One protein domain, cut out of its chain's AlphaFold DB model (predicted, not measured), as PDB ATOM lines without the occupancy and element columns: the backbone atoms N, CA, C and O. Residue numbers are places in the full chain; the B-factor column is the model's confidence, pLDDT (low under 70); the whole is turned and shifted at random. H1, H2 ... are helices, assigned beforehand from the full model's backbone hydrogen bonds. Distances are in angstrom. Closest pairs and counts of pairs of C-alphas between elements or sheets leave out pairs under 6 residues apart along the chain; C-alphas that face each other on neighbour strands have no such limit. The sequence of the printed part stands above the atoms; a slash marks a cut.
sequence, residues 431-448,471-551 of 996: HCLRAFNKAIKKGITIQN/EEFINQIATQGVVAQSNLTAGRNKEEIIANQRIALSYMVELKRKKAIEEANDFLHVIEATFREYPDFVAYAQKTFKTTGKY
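What this domain is: This is residues 431 to 448 and 471 to 551 of the 996 residues of an uncharacterized protein of Candida albicans (strain SC5314 / ATCC MYA-2876) (UniProt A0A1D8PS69). Helices H1, H3, H4 and H5 form an up-and-down bundle, and short H2 lies off one side. The 99 printed residues, class all helix, have five named helices, H1 to H5 in order. The whole is compact: radius of gyration of the C-alphas 12.8 A, spans 37, 27 and 23 A.

How they stand to each other: H1, residues 431 to 443, touches H3, residues 494 to 513, at a steep tilt of 41 degrees; C-alphas 440 and 501 are closest, 6.2 A apart. H2, residues 471 to 480, only just touches H3, with 3 C-alpha pairs within 8 A. H4, residues 517 to 530, forms helical hairpins with H3 and H5, residues 535 to 551. Every O i to N i+4 pair is within hydrogen-bond range in H1 to H4, 11 of 13 in H5.

Where its parts are: C-alpha 431 is at (6.489, 22.364, -11.061) and C-alpha 551 at (11.127, 13.985, -18.613); H3 is 28.9 A long.

The domain as a whole: Across the cut, C-alphas 448 and 471 are 27.8 A apart. In the printed part 16 residues have pLDDT under 70.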
ATOM      1  N   HIS A 431       6.854  23.440 -11.990       85.99
ATOM      2  CA  HIS A 431       6.489  22.364 -11.061       85.99
ATOM      3  C   HIS A 431       7.690  21.482 -10.720       85.99
ATOM      4  O   HIS A 431       7.889  21.156  -9.556       85.99
ATOM      5  N   CYS A 432       8.560  21.218 -11.698       89.19
ATOM      6  CA  CYS A 432       9.827  20.527 -11.481       89.19
ATOM      7  C   CYS A 432      10.718  21.271 -10.469       89.19
ATOM      8  O   CYS A 432      11.174  20.674  -9.497       89.19
ATOM      9  N   LEU A 433      10.888  22.591 -10.613       89.86
ATOM     10  CA  LEU A 433      11.663  23.390  -9.655       89.86
ATOM     11  C   LEU A 433      11.022  23.452  -8.264       89.86
ATOM     12  O   LEU A 433      11.736  23.450  -7.263       89.86
ATOM     13  N   ARG A 434       9.686  23.476  -8.177       89.10
ATOM     14  CA  ARG A 434       8.984  23.371  -6.891       89.10
ATOM     15  C   ARG A 434       9.197  22.012  -6.230       89.10
ATOM     16  O   ARG A 434       9.464  21.983  -5.031       89.10
ATOM     17  N   ALA A 435       9.120  20.922  -6.991       90.00
ATOM     18  CA  ALA A 435       9.388  19.574  -6.496       90.00
ATOM     19  C   ALA A 435      10.828  19.456  -5.977       90.00
ATOM     20  O   ALA A 435      11.038  19.001  -4.852       90.00
ATOM     21  N   PHE A 436      11.801  19.979  -6.732       92.23
ATOM     22  CA  PHE A 436      13.197  20.055  -6.298       92.23
ATOM     23  C   PHE A 436      13.327  20.834  -4.991       92.23
ATOM     24  O   PHE A 436      13.920  20.335  -4.043       92.23
ATOM     25  N   ASN A 437      12.734  22.028  -4.904       90.69
ATOM     26  CA  ASN A 437      12.813  22.853  -3.699       90.69
ATOM     27  C   ASN A 437      12.175  22.163  -2.477       90.69
ATOM     28  O   ASN A 437      12.748  22.183  -1.390       90.69
ATOM     29  N   LYS A 438      11.017  21.508  -2.649       90.90
ATOM     30  CA  LYS A 438      10.336  20.741  -1.587       90.90
ATOM     31  C   LYS A 438      11.227  19.605  -1.074       90.90
ATOM     32  O   LYS A 438      11.359  19.443   0.137       90.90
ATOM     33  N   ALA A 439      11.870  18.860  -1.972       90.16
ATOM     34  CA  ALA A 439      12.778  17.774  -1.609       90.16
ATOM     35  C   ALA A 439      14.083  18.277  -0.972       90.16
ATOM     36  O   ALA A 439      14.506  17.748   0.053       90.16
ATOM     37  N   ILE A 440      14.684  19.341  -1.512       90.68
ATOM     38  CA  ILE A 440      15.900  19.969  -0.972       90.68
ATOM     39  C   ILE A 440      15.682  20.439   0.466       90.68
ATOM     40  O   ILE A 440      16.527  20.199   1.322       90.68
ATOM     41  N   LYS A 441      14.533  21.051   0.764       88.49
ATOM     42  CA  LYS A 441      14.191  21.468   2.130       88.49
ATOM     43  C   LYS A 441      14.082  20.301   3.110       88.49
ATOM     44  O   LYS A 441      14.410  20.474   4.279       88.49
ATOM     45  N   LYS A 442      13.630  19.131   2.646       87.66
ATOM     46  CA  LYS A 442      13.592  17.902   3.452       87.66
ATOM     47  C   LYS A 442      14.984  17.276   3.612       87.66
ATOM     48  O   LYS A 442      15.292  16.789   4.691       87.66
ATOM     49  N   GLY A 443      15.816  17.310   2.566       84.27
ATOM     50  CA  GLY A 443      17.139  16.671   2.545       84.27
ATOM     51  C   GLY A 443      18.299  17.509   3.102       84.27
ATOM     52  O   GLY A 443      19.345  16.955   3.425       84.27
ATOM     53  N   ILE A 444      18.144  18.833   3.221       85.64
ATOM     54  CA  ILE A 444      19.147  19.752   3.786       85.64
ATOM     55  C   ILE A 444      18.543  20.436   5.013       85.64
ATOM     56  O   ILE A 444      17.858  21.456   4.906       85.64
ATOM     57  N   THR A 445      18.798  19.860   6.186       82.26
ATOM     58  CA  THR A 445      18.263  20.308   7.478       82.26
ATOM     59  C   THR A 445      19.381  20.591   8.486       82.26
ATOM     60  O   THR A 445      20.531  20.191   8.291       82.26
ATOM     61  N   ILE A 446      19.057  21.321   9.564       71.18
ATOM     62  CA  ILE A 446      19.988  21.554  10.676       71.18
ATOM     63  C   ILE A 446      20.244  20.202  11.344       71.18
ATOM     64  O   ILE A 446      19.354  19.647  11.990       71.18
ATOM     65  N   GLN A 447      21.457  19.667  11.204       60.68
ATOM     66  CA  GLN A 447      21.862  18.513  11.998       60.68
ATOM     67  C   GLN A 447      21.903  18.953  13.464       60.68
ATOM     68  O   GLN A 447      22.776  19.733  13.853       60.68
ATOM     69  N   ASN A 448      20.978  18.446  14.285       45.62
ATOM     70  CA  ASN A 448      21.102  18.487  15.740       45.62
ATOM     71  C   ASN A 448      22.357  17.691  16.115       45.62
ATOM     72  O   ASN A 448      22.285  16.500  16.414       45.62
ATOM     73  N   GLU A 471       9.345  31.725  -3.923       66.88
ATOM     74  CA  GLU A 471       8.702  31.812  -5.221       66.88
ATOM     75  C   GLU A 471       9.369  32.857  -6.123       66.88
ATOM     76  O   GLU A 471       9.595  32.588  -7.304       66.88
ATOM     77  N   GLU A 472       9.764  34.009  -5.577       68.25
ATOM     78  CA  GLU A 472      10.602  34.989  -6.278       68.25
ATOM     79  C   GLU A 472      11.964  34.395  -6.652       68.25
ATOM     80  O   GLU A 472      12.399  34.554  -7.793       68.25
ATOM     81  N   PHE A 473      12.596  33.637  -5.749       70.48
ATOM     82  CA  PHE A 473      13.868  32.960  -6.013       70.48
ATOM     83  C   PHE A 473      13.745  31.902  -7.118       70.48
ATOM     84  O   PHE A 473      14.529  31.904  -8.071       70.48
ATOM     85  N   ILE A 474      12.720  31.045  -7.057       71.14
ATOM     86  CA  ILE A 474      12.421  30.060  -8.108       71.14
ATOM     87  C   ILE A 474      12.170  30.771  -9.444       71.14
ATOM     88  O   ILE A 474      12.704  30.351 -10.473       71.14
ATOM     89  N   ASN A 475      11.403  31.866  -9.450       68.09
ATOM     90  CA  ASN A 475      11.133  32.646 -10.659       68.09
ATOM     91  C   ASN A 475      12.406  33.286 -11.232       68.09
ATOM     92  O   ASN A 475      12.597  33.292 -12.454       68.09
ATOM     93  N   GLN A 476      13.297  33.795 -10.381       69.19
ATOM     94  CA  GLN A 476      14.566  34.379 -10.802       69.19
ATOM     95  C   GLN A 476      15.492  33.322 -11.410       69.19
ATOM     96  O   GLN A 476      16.012  33.519 -12.507       69.19
ATOM     97  N   ILE A 477      15.647  32.163 -10.768       68.65
ATOM     98  CA  ILE A 477      16.478  31.067 -11.287       68.65
ATOM     99  C   ILE A 477      15.916  30.510 -12.600       68.65
ATOM    100  O   ILE A 477      16.673  30.281 -13.554       68.65
ATOM    101  N   ALA A 478      14.594  30.338 -12.678       63.00
ATOM    102  CA  ALA A 478      13.921  29.876 -13.887       63.00
ATOM    103  C   ALA A 478      14.156  30.819 -15.078       63.00
ATOM    104  O   ALA A 478      14.241  30.353 -16.212       63.00
ATOM    105  N   THR A 479      14.291  32.131 -14.836       60.90
ATOM    106  CA  THR A 479      14.412  33.150 -15.893       60.90
ATOM    107  C   THR A 479      15.844  33.574 -16.217       60.90
ATOM    108  O   THR A 479      16.169  33.709 -17.393       60.90
ATOM    109  N   GLN A 480      16.685  33.812 -15.212       56.28
ATOM    110  CA  GLN A 480      18.016  34.417 -15.370       56.28
ATOM    111  C   GLN A 480      19.149  33.392 -15.323       56.28
ATOM    112  O   GLN A 480      20.247  33.667 -15.796       56.28
ATOM    113  N   GLY A 481      18.894  32.214 -14.756       52.76
ATOM    114  CA  GLY A 481      19.865  31.133 -14.694       52.76
ATOM    115  C   GLY A 481      21.168  31.437 -13.966       52.76
ATOM    116  O   GLY A 481      22.176  30.795 -14.249       52.76
ATOM    117  N   VAL A 482      21.140  32.391 -13.039       51.94
ATOM    118  CA  VAL A 482      22.299  32.755 -12.228       51.94
ATOM    119  C   VAL A 482      22.646  31.586 -11.307       51.94
ATOM    120  O   VAL A 482      21.836  31.183 -10.472       51.94
ATOM    121  N   VAL A 483      23.848  31.038 -11.479       50.41
ATOM    122  CA  VAL A 483      24.449  30.085 -10.542       50.41
ATOM    123  C   VAL A 483      24.972  30.900  -9.365       50.41
ATOM    124  O   VAL A 483      25.785  31.806  -9.553       50.41
ATOM    125  N   ALA A 484      24.490  30.616  -8.157       51.92
ATOM    126  CA  ALA A 484      25.055  31.215  -6.960       51.92
ATOM    127  C   ALA A 484      26.490  30.685  -6.804       51.92
ATOM    128  O   ALA A 484      26.688  29.525  -6.452       51.92
ATOM    129  N   GLN A 485      27.499  31.513  -7.101       52.59
ATOM    130  CA  GLN A 485      28.919  31.208  -6.865       52.59
ATOM    131  C   GLN A 485      29.262  31.297  -5.368       52.59
ATOM    132  O   GLN A 485      30.186  31.994  -4.958       52.59
ATOM    133  N   SER A 486      28.481  30.631  -4.528       58.49
ATOM    134  CA  SER A 486      28.714  30.559  -3.092       58.49
ATOM    135  C   SER A 486      29.150  29.146  -2.737       58.49
ATOM    136  O   SER A 486      28.505  28.171  -3.119       58.49
ATOM    137  N   ASN A 487      30.269  29.049  -2.020       74.41
ATOM    138  CA  ASN A 487      30.714  27.790  -1.440       74.41
ATOM    139  C   ASN A 487      29.702  27.332  -0.387       74.41
ATOM    140  O   ASN A 487      29.100  28.162   0.299       74.41
ATOM    141  N   LEU A 488      29.545  26.015  -0.258       79.49
ATOM    142  CA  LEU A 488      28.735  25.412   0.793       79.49
ATOM    143  C   LEU A 488      29.219  25.921   2.162       79.49
ATOM    144  O   LEU A 488      30.419  25.910   2.449       79.49
ATOM    145  N   THR A 489      28.293  26.390   2.990       81.70
ATOM    146  CA  THR A 489      28.574  26.764   4.383       81.70
ATOM    147  C   THR A 489      28.459  25.540   5.292       81.70
ATOM    148  O   THR A 489      27.920  24.512   4.884       81.70
ATOM    149  N   ALA A 490      28.933  25.638   6.538       76.98
ATOM    150  CA  ALA A 490      28.896  24.524   7.489       76.98
ATOM    151  C   ALA A 490      27.476  24.167   7.985       76.98
ATOM    152  O   ALA A 490      27.322  23.186   8.710       76.98
ATOM    153  N   GLY A 491      26.451  24.959   7.640       78.73
ATOM    154  CA  GLY A 491      25.057  24.687   7.995       78.73
ATOM    155  C   GLY A 491      24.771  24.776   9.497       78.73
ATOM    156  O   GLY A 491      23.938  24.026  10.001       78.73
ATOM    157  N   ARG A 492      25.479  25.642  10.237       76.37
ATOM    158  CA  ARG A 492      25.402  25.736  11.711       76.37
ATOM    159  C   ARG A 492      24.178  26.489  12.215       76.37
ATOM    160  O   ARG A 492      23.768  26.293  13.354       76.37
ATOM    161  N   ASN A 493      23.626  27.373  11.395       81.35
ATOM    162  CA  ASN A 493      22.464  28.188  11.721       81.35
ATOM    163  C   ASN A 493      21.438  28.142  10.574       81.35
ATOM    164  O   ASN A 493      21.689  27.587   9.500       81.35
ATOM    165  N   LYS A 494      20.257  28.715  10.816       80.86
ATOM    166  CA  LYS A 494      19.149  28.714   9.852       80.86
ATOM    167  C   LYS A 494      19.506  29.433   8.544       80.86
ATOM    168  O   LYS A 494      19.137  28.945   7.481       80.86
ATOM    169  N   GLU A 495      20.231  30.548   8.613       81.33
ATOM    170  CA  GLU A 495      20.634  31.338   7.439       81.33
ATOM    171  C   GLU A 495      21.598  30.558   6.533       81.33
ATOM    172  O   GLU A 495      21.403  30.498   5.320       81.33
ATOM    173  N   GLU A 496      22.587  29.882   7.123       83.08
ATOM    174  CA  GLU A 496      23.531  28.999   6.432       83.08
ATOM    175  C   GLU A 496      22.814  27.838   5.730       83.08
ATOM    176  O   GLU A 496      23.111  27.527   4.577       83.08
ATOM    177  N   ILE A 497      21.821  27.226   6.384       85.27
ATOM    178  CA  ILE A 497      21.016  26.162   5.770       85.27
ATOM    179  C   ILE A 497      20.178  26.693   4.607       85.27
ATOM    180  O   ILE A 497      20.168  26.070   3.547       85.27
ATOM    181  N   ILE A 498      19.522  27.848   4.754       83.81
ATOM    182  CA  ILE A 498      18.764  28.475   3.658       83.81
ATOM    183  C   ILE A 498      19.700  28.792   2.482       83.81
ATOM    184  O   ILE A 498      19.358  28.524   1.328       83.81
ATOM    185  N   ALA A 499      20.904  29.300   2.749       85.13
ATOM    186  CA  ALA A 499      21.913  29.530   1.720       85.13
ATOM    187  C   ALA A 499      22.325  28.220   1.024       85.13
ATOM    188  O   ALA A 499      22.324  28.156  -0.206       85.13
ATOM    189  N   ASN A 500      22.589  27.150   1.779       88.25
ATOM    190  CA  ASN A 500      22.936  25.836   1.226       88.25
ATOM    191  C   ASN A 500      21.792  25.229   0.394       88.25
ATOM    192  O   ASN A 500      22.045  24.667  -0.671       88.25
ATOM    193  N   GLN A 501      20.535  25.400   0.816       89.89
ATOM    194  CA  GLN A 501      19.350  24.999   0.048       89.89
ATOM    195  C   GLN A 501      19.256  25.756  -1.288       89.89
ATOM    196  O   GLN A 501      18.999  25.153  -2.332       89.89
ATOM    197  N   ARG A 502      19.524  27.069  -1.284       85.96
ATOM    198  CA  ARG A 502      19.563  27.896  -2.503       85.96
ATOM    199  C   ARG A 502      20.667  27.452  -3.465       85.96
ATOM    200  O   ARG A 502      20.423  27.369  -4.672       85.96
ATOM    201  N   ILE A 503      21.851  27.116  -2.948       87.97
ATOM    202  CA  ILE A 503      22.955  26.561  -3.748       87.97
ATOM    203  C   ILE A 503      22.531  25.213  -4.346       87.97
ATOM    204  O   ILE A 503      22.618  25.047  -5.561       87.97
ATOM    205  N   ALA A 504      21.989  24.288  -3.547       90.68
ATOM    206  CA  ALA A 504      21.514  22.986  -4.026       90.68
ATOM    207  C   ALA A 504      20.487  23.114  -5.161       90.68
ATOM    208  O   ALA A 504      20.589  22.425  -6.180       90.68
ATOM    209  N   LEU A 505      19.535  24.047  -5.038       90.24
ATOM    210  CA  LEU A 505      18.546  24.293  -6.086       90.24
ATOM    211  C   LEU A 505      19.210  24.796  -7.371       90.24
ATOM    212  O   LEU A 505      18.863  24.333  -8.457       90.24
ATOM    213  N   SER A 506      20.189  25.699  -7.265       88.70
ATOM    214  CA  SER A 506      20.935  26.190  -8.430       88.70
ATOM    215  C   SER A 506      21.691  25.072  -9.160       88.70
ATOM    216  O   SER A 506      21.657  25.028 -10.389       88.70
ATOM    217  N   TYR A 507      22.264  24.110  -8.427       91.77
ATOM    218  CA  TYR A 507      22.918  22.936  -9.011       91.77
ATOM    219  C   TYR A 507      21.907  22.020  -9.707       91.77
ATOM    220  O   TYR A 507      22.145  21.594 -10.834       91.77
ATOM    221  N   MET A 508      20.737  21.768  -9.110       92.72
ATOM    222  CA  MET A 508      19.675  20.997  -9.774       92.72
ATOM    223  C   MET A 508      19.191  21.668 -11.070       92.72
ATOM    224  O   MET A 508      18.908  20.994 -12.061       92.72
ATOM    225  N   VAL A 509      19.128  23.003 -11.105       89.64
ATOM    226  CA  VAL A 509      18.784  23.763 -12.320       89.64
ATOM    227  C   VAL A 509      19.887  23.675 -13.370       89.64
ATOM    228  O   VAL A 509      19.596  23.575 -14.563       89.64
ATOM    229  N   GLU A 510      21.150  23.712 -12.959       89.26
ATOM    230  CA  GLU A 510      22.269  23.544 -13.880       89.26
ATOM    231  C   GLU A 510      22.302  22.129 -14.469       89.26
ATOM    232  O   GLU A 510      22.430  21.986 -15.686       89.26
ATOM    233  N   LEU A 511      22.086  21.104 -13.638       91.60
ATOM    234  CA  LEU A 511      21.929  19.710 -14.058       91.60
ATOM    235  C   LEU A 511      20.817  19.577 -15.102       91.60
ATOM    236  O   LEU A 511      21.032  19.023 -16.179       91.60
ATOM    237  N   LYS A 512      19.648  20.167 -14.824       90.93
ATOM    238  CA  LYS A 512      18.513  20.212 -15.754       90.93
ATOM    239  C   LYS A 512      18.896  20.771 -17.128       90.93
ATOM    240  O   LYS A 512      18.376  20.314 -18.144       90.93
ATOM    241  N   ARG A 513      19.775  21.775 -17.172       88.27
ATOM    242  CA  ARG A 513      20.118  22.520 -18.392       88.27
ATOM    243  C   ARG A 513      21.238  21.914 -19.228       88.27
ATOM    244  O   ARG A 513      21.513  22.456 -20.303       88.27
ATOM    245  N   LYS A 514      21.872  20.830 -18.775       88.92
ATOM    246  CA  LYS A 514      22.911  20.140 -19.552       88.92
ATOM    247  C   LYS A 514      22.348  19.674 -20.897       88.92
ATOM    248  O   LYS A 514      21.188  19.268 -20.997       88.92
ATOM    249  N   LYS A 515      23.157  19.822 -21.951       86.01
ATOM    250  CA  LYS A 515      22.734  19.582 -23.342       86.01
ATOM    251  C   LYS A 515      23.063  18.173 -23.816       86.01
ATOM    252  O   LYS A 515      22.356  17.666 -24.679       86.01
ATOM    253  N   ALA A 516      24.089  17.554 -23.239       88.70
ATOM    254  CA  ALA A 516      24.437  16.155 -23.452       88.70
ATOM    255  C   ALA A 516      24.146  15.327 -22.191       88.70
ATOM    256  O   ALA A 516      24.176  15.851 -21.073       88.70
ATOM    257  N   ILE A 517      23.842  14.039 -22.363       89.89
ATOM    258  CA  ILE A 517      23.550  13.139 -21.238       89.89
ATOM    259  C   ILE A 517      24.824  12.796 -20.460       89.89
ATOM    260  O   ILE A 517      24.787  12.663 -19.241       89.89
ATOM    261  N   GLU A 518      25.963  12.729 -21.142       91.41
ATOM    262  CA  GLU A 518      27.288  12.520 -20.559       91.41
ATOM    263  C   GLU A 518      27.651  13.688 -19.636       91.41
ATOM    264  O   GLU A 518      27.940  13.472 -18.464       91.41
ATOM    265  N   GLU A 519      27.486  14.930 -20.110       92.06
ATOM    266  CA  GLU A 519      27.675  16.139 -19.292       92.06
ATOM    267  C   GLU A 519      26.761  16.159 -18.058       92.06
ATOM    268  O   GLU A 519      27.135  16.684 -17.009       92.06
ATOM    269  N   ALA A 520      25.544  15.625 -18.185       92.62
ATOM    270  CA  ALA A 520      24.597  15.544 -17.081       92.62
ATOM    271  C   ALA A 520      25.025  14.502 -16.034       92.62
ATOM    272  O   ALA A 520      24.956  14.788 -14.841       92.62
ATOM    273  N   ASN A 521      25.523  13.340 -16.466       93.51
ATOM    274  CA  ASN A 521      26.093  12.325 -15.573       93.51
ATOM    275  C   ASN A 521      27.348  12.841 -14.856       93.51
ATOM    276  O   ASN A 521      27.454  12.716 -13.637       93.51
ATOM    277  N   ASP A 522      28.260  13.490 -15.582       93.92
ATOM    278  CA  ASP A 522      29.460  14.090 -14.994       93.92
ATOM    279  C   ASP A 522      29.088  15.143 -13.944       93.92
ATOM    280  O   ASP A 522      29.659  15.194 -12.854       93.92
ATOM    281  N   PHE A 523      28.078  15.966 -14.234       93.70
ATOM    282  CA  PHE A 523      27.606  16.980 -13.298       93.70
ATOM    283  C   PHE A 523      26.871  16.389 -12.085       93.70
ATOM    284  O   PHE A 523      26.943  16.952 -10.993       93.70
ATOM    285  N   LEU A 524      26.212  15.237 -12.232       93.97
ATOM    286  CA  LEU A 524      25.645  14.502 -11.100       93.97
ATOM    287  C   LEU A 524      26.748  14.057 -10.125       93.97
ATOM    288  O   LEU A 524      26.593  14.235  -8.919       93.97
ATOM    289  N   HIS A 525      27.901  13.600 -10.625       93.48
ATOM    290  CA  HIS A 525      29.064  13.296  -9.779       93.48
ATOM    291  C   HIS A 525      29.648  14.533  -9.085       93.48
ATOM    292  O   HIS A 525      30.120  14.447  -7.949       93.48
ATOM    293  N   VAL A 526      29.585  15.708  -9.723       92.89
ATOM    294  CA  VAL A 526      29.943  16.978  -9.068       92.89
ATOM    295  C   VAL A 526      28.994  17.265  -7.902       92.89
ATOM    296  O   VAL A 526      29.461  17.586  -6.811       92.89
ATOM    297  N   ILE A 527      27.682  17.087  -8.087       92.27
ATOM    298  CA  ILE A 527      26.689  17.247  -7.011       92.27
ATOM    299  C   ILE A 527      26.987  16.288  -5.849       92.27
ATOM    300  O   ILE A 527      27.013  16.717  -4.696       92.27
ATOM    301  N   GLU A 528      27.271  15.017  -6.139       92.66
ATOM    302  CA  GLU A 528      27.633  14.009  -5.132       92.66
ATOM    303  C   GLU A 528      28.872  14.409  -4.320       92.66
ATOM    304  O   GLU A 528      28.907  14.252  -3.097       92.66
ATOM    305  N   ALA A 529      29.902  14.936  -4.987       91.72
ATOM    306  CA  ALA A 529      31.132  15.361  -4.334       91.72
ATOM    307  C   ALA A 529      30.924  16.613  -3.469       91.72
ATOM    308  O   ALA A 529      31.410  16.656  -2.337       91.72
ATOM    309  N   THR A 530      30.196  17.609  -3.980       90.30
ATOM    310  CA  THR A 530      29.965  18.894  -3.304       90.30
ATOM    311  C   THR A 530      29.022  18.765  -2.112       90.30
ATOM    312  O   THR A 530      29.264  19.381  -1.078       90.30
ATOM    313  N   PHE A 531      27.971  17.948  -2.219       90.68
ATOM    314  CA  PHE A 531      26.942  17.797  -1.185       90.68
ATOM    315  C   PHE A 531      27.095  16.508  -0.367       90.68
ATOM    316  O   PHE A 531      26.125  16.021   0.206       90.68
ATOM    317  N   ARG A 532      28.317  15.965  -0.259       87.59
ATOM    318  CA  ARG A 532      28.604  14.723   0.486       87.59
ATOM    319  C   ARG A 532      28.119  14.752   1.943       87.59
ATOM    320  O   ARG A 532      27.772  13.711   2.488       87.59
ATOM    321  N   GLU A 533      28.094  15.929   2.568       86.71
ATOM    322  CA  GLU A 533      27.606  16.120   3.944       86.71
ATOM    323  C   GLU A 533      26.070  16.032   4.074       86.71
ATOM    324  O   GLU A 533      25.556  15.923   5.188       86.71
ATOM    325  N   TYR A 534      25.342  16.026   2.951       89.41
ATOM    326  CA  TYR A 534      23.880  15.951   2.861       89.41
ATOM    327  C   TYR A 534      23.437  14.706   2.063       89.41
ATOM    328  O   TYR A 534      22.973  14.826   0.923       89.41
ATOM    329  N   PRO A 535      23.571  13.492   2.633       89.15
ATOM    330  CA  PRO A 535      23.336  12.236   1.915       89.15
ATOM    331  C   PRO A 535      21.901  12.088   1.392       89.15
ATOM    332  O   PRO A 535      21.717  11.569   0.295       89.15
ATOM    333  N   ASP A 536      20.898  12.597   2.113       90.38
ATOM    334  CA  ASP A 536      19.489  12.514   1.703       90.38
ATOM    335  C   ASP A 536      19.220  13.306   0.417       90.38
ATOM    336  O   ASP A 536      18.530  12.833  -0.490       90.38
ATOM    337  N   PHE A 537      19.817  14.497   0.297       92.41
ATOM    338  CA  PHE A 537      19.748  15.288  -0.930       92.41
ATOM    339  C   PHE A 537      20.467  14.591  -2.093       92.41
ATOM    340  O   PHE A 537      19.931  14.542  -3.202       92.41
ATOM    341  N   VAL A 538      21.647  14.013  -1.850       92.02
ATOM    342  CA  VAL A 538      22.393  13.273  -2.881       92.02
ATOM    343  C   VAL A 538      21.596  12.059  -3.369       92.02
ATOM    344  O   VAL A 538      21.438  11.872  -4.576       92.02
ATOM    345  N   ALA A 539      21.026  11.277  -2.451       92.66
ATOM    346  CA  ALA A 539      20.176  10.136  -2.778       92.66
ATOM    347  C   ALA A 539      18.943  10.565  -3.590       92.66
ATOM    348  O   ALA A 539      18.601   9.928  -4.590       92.66
ATOM    349  N   TYR A 540      18.309  11.681  -3.212       93.22
ATOM    350  CA  TYR A 540      17.209  12.270  -3.969       93.22
ATOM    351  C   TYR A 540      17.622  12.660  -5.393       93.22
ATOM    352  O   TYR A 540      16.927  12.299  -6.346       93.22
ATOM    353  N   ALA A 541      18.744  13.367  -5.560       93.04
ATOM    354  CA  ALA A 541      19.233  13.796  -6.867       93.04
ATOM    355  C   ALA A 541      19.504  12.589  -7.778       93.04
ATOM    356  O   ALA A 541      19.030  12.555  -8.915       93.04
ATOM    357  N   GLN A 542      20.170  11.554  -7.256       94.05
ATOM    358  CA  GLN A 542      20.434  10.309  -7.981       94.05
ATOM    359  C   GLN A 542      19.151   9.563  -8.362       94.05
ATOM    360  O   GLN A 542      18.999   9.154  -9.515       94.05
ATOM    361  N   LYS A 543      18.225   9.378  -7.409       93.05
ATOM    362  CA  LYS A 543      16.942   8.701  -7.652       93.05
ATOM    363  C   LYS A 543      16.162   9.444  -8.730       93.05
ATOM    364  O   LYS A 543      15.787   8.841  -9.726       93.05
ATOM    365  N   THR A 544      15.994  10.754  -8.568       91.51
ATOM    366  CA  THR A 544      15.220  11.608  -9.479       91.51
ATOM    367  C   THR A 544      15.819  11.636 -10.882       91.51
ATOM    368  O   THR A 544      15.080  11.514 -11.860       91.51
ATOM    369  N   PHE A 545      17.147  11.732 -10.998       91.43
ATOM    370  CA  PHE A 545      17.856  11.660 -12.275       91.43
ATOM    371  C   PHE A 545      17.619  10.320 -12.983       91.43
ATOM    372  O   PHE A 545      17.267  10.303 -14.159       91.43
ATOM    373  N   LYS A 546      17.735   9.195 -12.265       90.54
ATOM    374  CA  LYS A 546      17.556   7.853 -12.843       90.54
ATOM    375  C   LYS A 546      16.107   7.545 -13.220       90.54
ATOM    376  O   LYS A 546      15.872   6.975 -14.279       90.54
ATOM    377  N   THR A 547      15.139   7.886 -12.369       89.79
ATOM    378  CA  THR A 547      13.735   7.480 -12.559       89.79
ATOM    379  C   THR A 547      12.966   8.412 -13.486       89.79
ATOM    380  O   THR A 547      12.168   7.952 -14.299       89.79
ATOM    381  N   THR A 548      13.196   9.723 -13.385       91.40
ATOM    382  CA  THR A 548      12.397  10.738 -14.093       91.40
ATOM    383  C   THR A 548      13.224  11.674 -14.966       91.40
ATOM    384  O   THR A 548      12.641  12.506 -15.660       91.40
ATOM    385  N   GLY A 549      14.558  11.534 -14.991       89.72
ATOM    386  CA  GLY A 549      15.463  12.397 -15.762       89.72
ATOM    387  C   GLY A 549      15.065  12.549 -17.228       89.72
ATOM    388  O   GLY A 549      15.126  13.660 -17.759       89.72
ATOM    389  N   LYS A 550      14.533  11.480 -17.846       90.06
ATOM    390  CA  LYS A 550      14.020  11.495 -19.228       90.06
ATOM    391  C   LYS A 550      12.943  12.555 -19.502       90.06
ATOM    392  O   LYS A 550      12.782  12.955 -20.650       90.06
ATOM    393  N   TYR A 551      12.240  13.038 -18.476       91.58
ATOM    394  CA  TYR A 551      11.127  13.985 -18.613       91.58
ATOM    395  C   TYR A 551      11.485  15.441 -18.315       91.58
ATOM    396  O   TYR A 551      10.719  16.336 -18.671       91.58
TER     397      TYR A 551